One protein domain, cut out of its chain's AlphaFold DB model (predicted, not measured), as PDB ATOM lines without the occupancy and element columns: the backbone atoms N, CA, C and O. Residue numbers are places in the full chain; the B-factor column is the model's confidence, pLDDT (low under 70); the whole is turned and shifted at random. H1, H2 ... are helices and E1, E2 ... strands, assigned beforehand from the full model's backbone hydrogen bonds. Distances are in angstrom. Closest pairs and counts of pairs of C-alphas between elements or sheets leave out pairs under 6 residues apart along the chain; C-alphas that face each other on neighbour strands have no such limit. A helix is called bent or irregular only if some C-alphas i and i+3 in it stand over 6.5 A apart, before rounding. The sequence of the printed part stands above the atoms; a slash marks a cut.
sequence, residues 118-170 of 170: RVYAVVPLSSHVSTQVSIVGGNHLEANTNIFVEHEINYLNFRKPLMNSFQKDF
ATOM      1  N   ARG A 118     109.555 101.393  59.575       77.62
ATOM      2  CA  ARG A 118     109.596 101.322  61.042       77.62
ATOM      3  C   ARG A 118     110.046  99.944  61.532       77.62
ATOM      4  O   ARG A 118     110.771  99.874  62.518       77.62
ATOM      5  N   VAL A 119     109.590  98.865  60.887       77.12
ATOM      6  CA  VAL A 119     109.932  97.472  61.243       77.12
ATOM      7  C   VAL A 119     111.302  97.077  60.692       77.12
ATOM      8  O   VAL A 119     112.103  96.484  61.406       77.12
ATOM      9  N   TYR A 120     111.575  97.415  59.434       76.12
ATOM     10  CA  TYR A 120     112.822  97.133  58.734       76.12
ATOM     11  C   TYR A 120     113.482  98.452  58.343       76.12
ATOM     12  O   TYR A 120     113.335  98.940  57.219       76.12
ATOM     13  N   ALA A 121     114.216  99.034  59.290       74.38
ATOM     14  CA  ALA A 121     115.007 100.222  59.023       74.38
ATOM     15  C   ALA A 121     116.080  99.895  57.975       74.38
ATOM     16  O   ALA A 121     116.928  99.031  58.187       74.38
ATOM     17  N   VAL A 122     116.060 100.605  56.841       74.50
ATOM     18  CA  VAL A 122     117.075 100.450  55.781       74.50
ATOM     19  C   VAL A 122     118.473 100.783  56.315       74.50
ATOM     20  O   VAL A 122     119.453 100.162  55.913       74.50
ATOM     21  N   VAL A 123     118.546 101.732  57.252       79.88
ATOM     22  CA  VAL A 123     119.765 102.102  57.973       79.88
ATOM     23  C   VAL A 123     119.526 101.864  59.469       79.88
ATOM     24  O   VAL A 123     119.011 102.749  60.152       79.88
ATOM     25  N   PRO A 124     119.834 100.664  59.995       74.69
ATOM     26  CA  PRO A 124     119.577 100.323  61.396       74.69
ATOM     27  C   PRO A 124     120.526 101.037  62.369       74.69
ATOM     28  O   PRO A 124     120.173 101.248  63.527       74.69
ATOM     29  N   LEU A 125     121.702 101.460  61.903       81.75
ATOM     30  CA  LEU A 125     122.711 102.155  62.696       81.75
ATOM     31  C   LEU A 125     123.258 103.344  61.905       81.75
ATOM     32  O   LEU A 125     123.739 103.162  60.786       81.75
ATOM     33  N   SER A 126     123.220 104.544  62.483       84.06
ATOM     34  CA  SER A 126     123.869 105.729  61.912       84.06
ATOM     35  C   SER A 126     125.004 106.212  62.809       84.06
ATOM     36  O   SER A 126     124.867 106.319  64.028       84.06
ATOM     37  N   SER A 127     126.154 106.476  62.194       88.94
ATOM     38  CA  SER A 127     127.340 106.981  62.881       88.94
ATOM     39  C   SER A 127     127.411 108.496  62.743       88.94
ATOM     40  O   SER A 127     127.218 109.032  61.654       88.94
ATOM     41  N   HIS A 128     127.714 109.171  63.842       88.75
ATOM     42  CA  HIS A 128     127.939 110.608  63.906       88.75
ATOM     43  C   HIS A 128     129.185 110.883  64.744       88.75
ATOM     44  O   HIS A 128     129.577 110.069  65.580       88.75
ATOM     45  N   VAL A 129     129.791 112.053  64.565       91.38
ATOM     46  CA  VAL A 129     130.925 112.496  65.383       91.38
ATOM     47  C   VAL A 129     130.593 113.852  65.975       91.38
ATOM     48  O   VAL A 129     130.175 114.760  65.257       91.38
ATOM     49  N   SER A 130     130.770 113.993  67.286       91.62
ATOM     50  CA  SER A 130     130.607 115.286  67.941       91.62
ATOM     51  C   SER A 130     131.733 116.221  67.517       91.62
ATOM     52  O   SER A 130     132.899 115.914  67.739       91.62
ATOM     53  N   THR A 131     131.423 117.374  66.935       92.06
ATOM     54  CA  THR A 131     132.446 118.365  66.548       92.06
ATOM     55  C   THR A 131     132.869 119.258  67.715       92.06
ATOM     56  O   THR A 131     133.942 119.853  67.684       92.06
ATOM     57  N   GLN A 132     132.048 119.336  68.764       92.12
ATOM     58  CA  GLN A 132     132.243 120.217  69.913       92.12
ATOM     59  C   GLN A 132     131.696 119.595  71.198       92.12
ATOM     60  O   GLN A 132     130.869 118.683  71.165       92.12
ATOM     61  N   VAL A 133     132.118 120.125  72.344       93.25
ATOM     62  CA  VAL A 133     131.555 119.716  73.635       93.25
ATOM     63  C   VAL A 133     130.061 120.046  73.666       93.25
ATOM     64  O   VAL A 133     129.656 121.154  73.314       93.25
ATOM     65  N   SER A 134     129.238 119.071  74.048       90.50
ATOM     66  CA  SER A 134     127.774 119.161  74.031       90.50
ATOM     67  C   SER A 134     127.153 118.398  75.203       90.50
ATOM     68  O   SER A 134     127.842 117.696  75.938       90.50
ATOM     69  N   ILE A 135     125.839 118.533  75.392       90.56
ATOM     70  CA  ILE A 135     125.075 117.735  76.357       90.56
ATOM     71  C   ILE A 135     123.998 116.967  75.594       90.56
ATOM     72  O   ILE A 135     123.170 117.576  74.919       90.56
ATOM     73  N   VAL A 136     123.989 115.639  75.711       86.06
ATOM     74  CA  VAL A 136     122.995 114.762  75.071       86.06
ATOM     75  C   VAL A 136     122.342 113.893  76.140       86.06
ATOM     76  O   VAL A 136     123.020 113.191  76.886       86.06
ATOM     77  N   GLY A 137     121.013 113.967  76.262       81.81
ATOM     78  CA  GLY A 137     120.268 113.203  77.273       81.81
ATOM     79  C   GLY A 137     120.673 113.519  78.721       81.81
ATOM     80  O   GLY A 137     120.577 112.649  79.579       81.81
ATOM     81  N   GLY A 138     121.166 114.736  78.983       87.31
ATOM     82  CA  GLY A 138     121.672 115.159  80.294       87.31
ATOM     83  C   GLY A 138     123.125 114.767  80.589       87.31
ATOM     84  O   GLY A 138     123.645 115.162  81.627       87.31
ATOM     85  N   ASN A 139     123.796 114.047  79.687       87.19
ATOM     86  CA  ASN A 139     125.199 113.662  79.842       87.19
ATOM     87  C   ASN A 139     126.118 114.588  79.043       87.19
ATOM     88  O   ASN A 139     125.807 114.934  77.901       87.19
ATOM     89  N   HIS A 140     127.259 114.948  79.629       91.94
ATOM     90  CA  HIS A 140     128.314 115.675  78.928       91.94
ATOM     91  C   HIS A 140     128.973 114.784  77.875       91.94
ATOM     92  O   HIS A 140     129.326 113.636  78.140       91.94
ATOM     93  N   LEU A 141     129.129 115.342  76.681       90.81
ATOM     94  CA  LEU A 141     129.732 114.710  75.526       90.81
ATOM     95  C   LEU A 141     130.911 115.561  75.066       90.81
ATOM     96  O   LEU A 141     130.736 116.731  74.730       90.81
ATOM     97  N   GLU A 142     132.099 114.969  75.025       94.50
ATOM     98  CA  GLU A 142     133.306 115.652  74.566       94.50
ATOM     99  C   GLU A 142     133.341 115.786  73.038       94.50
ATOM    100  O   GLU A 142     132.713 115.015  72.299       94.50
ATOM    101  N   ALA A 143     134.119 116.751  72.547       92.75
ATOM    102  CA  ALA A 143     134.421 116.858  71.123       92.75
ATOM    103  C   ALA A 143     135.162 115.603  70.616       92.75
ATOM    104  O   ALA A 143     135.901 114.953  71.353       92.75
ATOM    105  N   ASN A 144     134.976 115.280  69.339       92.75
ATOM    106  CA  ASN A 144     135.486 114.095  68.644       92.75
ATOM    107  C   ASN A 144     134.991 112.747  69.195       92.75
ATOM    108  O   ASN A 144     135.588 111.705  68.927       92.75
ATOM    109  N   THR A 145     133.885 112.742  69.942       92.69
ATOM    110  CA  THR A 145     133.247 111.497  70.384       92.69
ATOM    111  C   THR A 145     132.415 110.896  69.250       92.69
ATOM    112  O   THR A 145     131.534 111.570  68.712       92.69
ATOM    113  N   ASN A 146     132.659 109.624  68.916       90.06
ATOM    114  CA  ASN A 146     131.816 108.857  67.994       90.06
ATOM    115  C   ASN A 146     130.497 108.478  68.680       90.06
ATOM    116  O   ASN A 146     130.495 107.899  69.766       90.06
ATOM    117  N   ILE A 147     129.384 108.776  68.024       89.00
ATOM    118  CA  ILE A 147     128.029 108.488  68.482       89.00
ATOM    119  C   ILE A 147     127.397 107.529  67.485       89.00
ATOM    120  O   ILE A 147     127.301 107.828  66.296       89.00
ATOM    121  N   PHE A 148     126.911 106.398  67.981       86.94
ATOM    122  CA  PHE A 148     126.127 105.464  67.189       86.94
ATOM    123  C   PHE A 148     124.664 105.577  67.599       86.94
ATOM    124  O   PHE A 148     124.323 105.379  68.766       86.94
ATOM    125  N   VAL A 149     123.805 105.920  66.643       84.56
ATOM    126  CA  VAL A 149     122.359 105.971  66.843       84.56
ATOM    127  C   VAL A 149     121.764 104.700  66.269       84.56
ATOM    128  O   VAL A 149     121.735 104.490  65.056       84.56
ATOM    129  N   GLU A 150     121.302 103.840  67.164       79.50
ATOM    130  CA  GLU A 150     120.595 102.619  66.810       79.50
ATOM    131  C   GLU A 150     119.119 102.941  66.564       79.50
ATOM    132  O   GLU A 150     118.364 103.291  67.477       79.50
ATOM    133  N   HIS A 151     118.695 102.847  65.306       71.88
ATOM    134  CA  HIS A 151     117.331 103.170  64.900       71.88
ATOM    135  C   HIS A 151     116.321 102.095  65.334       71.88
ATOM    136  O   HIS A 151     115.136 102.405  65.477       71.88
ATOM    137  N   GLU A 152     116.775 100.874  65.643       63.53
ATOM    138  CA  GLU A 152     115.925  99.792  66.158       63.53
ATOM    139  C   GLU A 152     115.444 100.037  67.600       63.53
ATOM    140  O   GLU A 152     114.311  99.702  67.939       63.53
ATOM    141  N   ILE A 153     116.221 100.705  68.462       56.28
ATOM    142  CA  ILE A 153     115.809 100.957  69.859       56.28
ATOM    143  C   ILE A 153     114.614 101.926  69.942       56.28
ATOM    144  O   ILE A 153     113.783 101.824  70.855       56.28
ATOM    145  N   ASN A 154     114.441 102.813  68.955       52.91
ATOM    146  CA  ASN A 154     113.250 103.661  68.863       52.91
ATOM    147  C   ASN A 154     111.963 102.823  68.726       52.91
ATOM    148  O   ASN A 154     110.963 103.153  69.364       52.91
ATOM    149  N   TYR A 155     111.995 101.687  68.016       54.12
ATOM    150  CA  TYR A 155     110.871 100.742  67.916       54.12
ATOM    151  C   TYR A 155     110.390 100.265  69.296       54.12
ATOM    152  O   TYR A 155     109.188 100.258  69.581       54.12
ATOM    153  N   LEU A 156     111.324  99.885  70.175       52.59
ATOM    154  CA  LEU A 156     111.015  99.413  71.527       52.59
ATOM    155  C   LEU A 156     110.480 100.547  72.407       52.59
ATOM    156  O   LEU A 156     109.542 100.340  73.178       52.59
ATOM    157  N   ASN A 157     111.024 101.757  72.268       54.53
ATOM    158  CA  ASN A 157     110.591 102.909  73.055       54.53
ATOM    159  C   ASN A 157     109.191 103.416  72.658       54.53
ATOM    160  O   ASN A 157     108.431 103.790  73.548       54.53
ATOM    161  N   PHE A 158     108.795 103.332  71.381       55.56
ATOM    162  CA  PHE A 158     107.419 103.629  70.946       55.56
ATOM    163  C   PHE A 158     106.399 102.543  71.344       55.56
ATOM    164  O   PHE A 158     105.213 102.842  71.479       55.56
ATOM    165  N   ARG A 159     106.829 101.293  71.589       54.59
ATOM    166  CA  ARG A 159     105.939 100.197  72.032       54.59
ATOM    167  C   ARG A 159     105.741 100.132  73.552       54.59
ATOM    168  O   ARG A 159     104.704  99.643  73.997       54.59
ATOM    169  N   LYS A 160     106.697 100.628  74.352       55.28
ATOM    170  CA  LYS A 160     106.626 100.625  75.831       55.28
ATOM    171  C   LYS A 160     105.310 101.203  76.395       55.28
ATOM    172  O   LYS A 160     104.743 100.566  77.279       55.28
ATOM    173  N   PRO A 161     104.762 102.330  75.892       56.03
ATOM    174  CA  PRO A 161     103.479 102.850  76.369       56.03
ATOM    175  C   PRO A 161     102.295 101.934  76.026       56.03
ATOM    176  O   PRO A 161     101.400 101.756  76.847       56.03
ATOM    177  N   LEU A 162     102.306 101.314  74.840       49.94
ATOM    178  CA  LEU A 162     101.225 100.444  74.368       49.94
ATOM    179  C   LEU A 162     101.187  99.126  75.153       49.94
ATOM    180  O   LEU A 162     100.128  98.739  75.635       49.94
ATOM    181  N   MET A 163     102.331  98.473  75.380       49.09
ATOM    182  CA  MET A 163     102.388  97.240  76.186       49.09
ATOM    183  C   MET A 163     101.966  97.455  77.647       49.09
ATOM    184  O   MET A 163     101.292  96.596  78.209       49.09
ATOM    185  N   ASN A 164     102.271  98.618  78.234       50.12
ATOM    186  CA  ASN A 164     101.852  98.946  79.601       50.12
ATOM    187  C   ASN A 164     100.338  99.203  79.731       50.12
ATOM    188  O   ASN A 164      99.796  99.059  80.825       50.12
ATOM    189  N   SER A 165      99.649  99.574  78.643       48.03
ATOM    190  CA  SER A 165      98.183  99.702  78.637       48.03
ATOM    191  C   SER A 165      97.474  98.344  78.568       48.03
ATOM    192  O   SER A 165      96.521  98.129  79.304       48.03
ATOM    193  N   PHE A 166      98.012  97.377  77.814       45.88
ATOM    194  CA  PHE A 166      97.441  96.024  77.721       45.88
ATOM    195  C   PHE A 166      97.628  95.169  78.986       45.88
ATOM    196  O   PHE A 166      96.916  94.187  79.163       45.88
ATOM    197  N   GLN A 167      98.566  95.523  79.872       45.53
ATOM    198  CA  GLN A 167      98.756  94.841  81.162       45.53
ATOM    199  C   GLN A 167      97.893  95.400  82.303       45.53
ATOM    200  O   GLN A 167      97.928  94.848  83.397       45.53
ATOM    201  N   LYS A 168      97.141  96.487  82.085       45.84
ATOM    202  CA  LYS A 168      96.218  97.042  83.092       45.84
ATOM    203  C   LYS A 168      94.785  96.520  82.977       45.84
ATOM    204  O   LYS A 168      94.008  96.745  83.901       45.84
ATOM    205  N   ASP A 169      94.472  95.817  81.891       47.28
ATOM    206  CA  ASP A 169      93.125  95.332  81.577       47.28
ATOM    207  C   ASP A 169      92.949  93.813  81.811       47.28
ATOM    208  O   ASP A 169      91.993  93.222  81.308       47.28
ATOM    209  N   PHE A 170      93.837  93.182  82.596       45.38
ATOM    210  CA  PHE A 170      93.693  91.808  83.105       45.38
ATOM    211  C   PHE A 170      94.060  91.707  84.587       45.38
ATOM    212  O   PHE A 170      95.115  92.259  84.972       45.38
TER     213      PHE A 170
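This is residues 118 to 170 of the 170 residues of an uncharacterized protein of Rhizophagus irregularis (UniProt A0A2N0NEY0). The model is a hook-shaped ribbon of two strands with a long helical tail: E1 and E4 run side by side, the ribbon turns at residues 130 to 133 and 142 to 145, and the small hairpin E2 and E3 folds back beyond the turn, apart from E4 and E1 respectively. At the other end of E4 the chain runs straight into H1, whose residues 156 to 166 stick out with the end to residue 170. The printed part has 53 residues, with the named elements E1, E2, E3, E4 and H1 in that order, in two antiparallel sheets of two strands each; the class is mixed, helices and strands. The whole is extended, with a radius of gyration of the C-alphas of 15.9 A, and flat, spanning 49 by 28 by 8 A.

E1 is residues 125 to 129, 13.5 A from first to last C-alpha, and begins at C-alpha 125 at (122.711, 102.155, 62.696). E4 is residues 146 to 150, 12.9 A long. E2 is residues 134 to 136, 6.6 A, and E3 is residues 139 to 141, 6.3 A. H1 is residues 151 to 166, 24.7 A long, and its C-alpha 166 is at (97.441, 96.024, 77.721).

E1 and E4 are antiparallel neighbours, with 156 degrees between their directions. The C-alphas of Leu 125 and Glu 150 face each other at 4.6 A, and N 128 and O 147 are within hydrogen-bond range at 2.8 A. E2 and E3 form a hairpin, antiparallel at 137 degrees, with N 134 and O 141 within range at 2.9 A. E1 and E3 are apart, and so are E2 and E4. H1 and E1 have 3 pairs of C-alphas within 8 A, the closest being those of Leu 125 and His 151, 5.9 A apart. E2 and H1 are apart, as are E3 and H1. H1 has a kink of 29 degrees near residue 160 and is only just irregular: C-alphas 158 and 161 are 6.7 A apart. In H1, 8 of 12 O i to N i+4 pairs are within hydrogen-bond range.

The two C-alphas farthest apart are those of Thr 131 and Phe 170, at 49.8 A. Residues 135 to 140 stand free, and so do residues 156 to 170, of which 156 to 166 belong to H1; the body without these stretches spans 33 by 14 by 8 A. The printed part has no cut and ends at the chain's last residue, 170. The links E1 to E2, E2 to E3, E3 to E4 and E4 to H1 are tight. The mean pLDDT of the printed part is 73.6, and residues 152 to 170 are under 70.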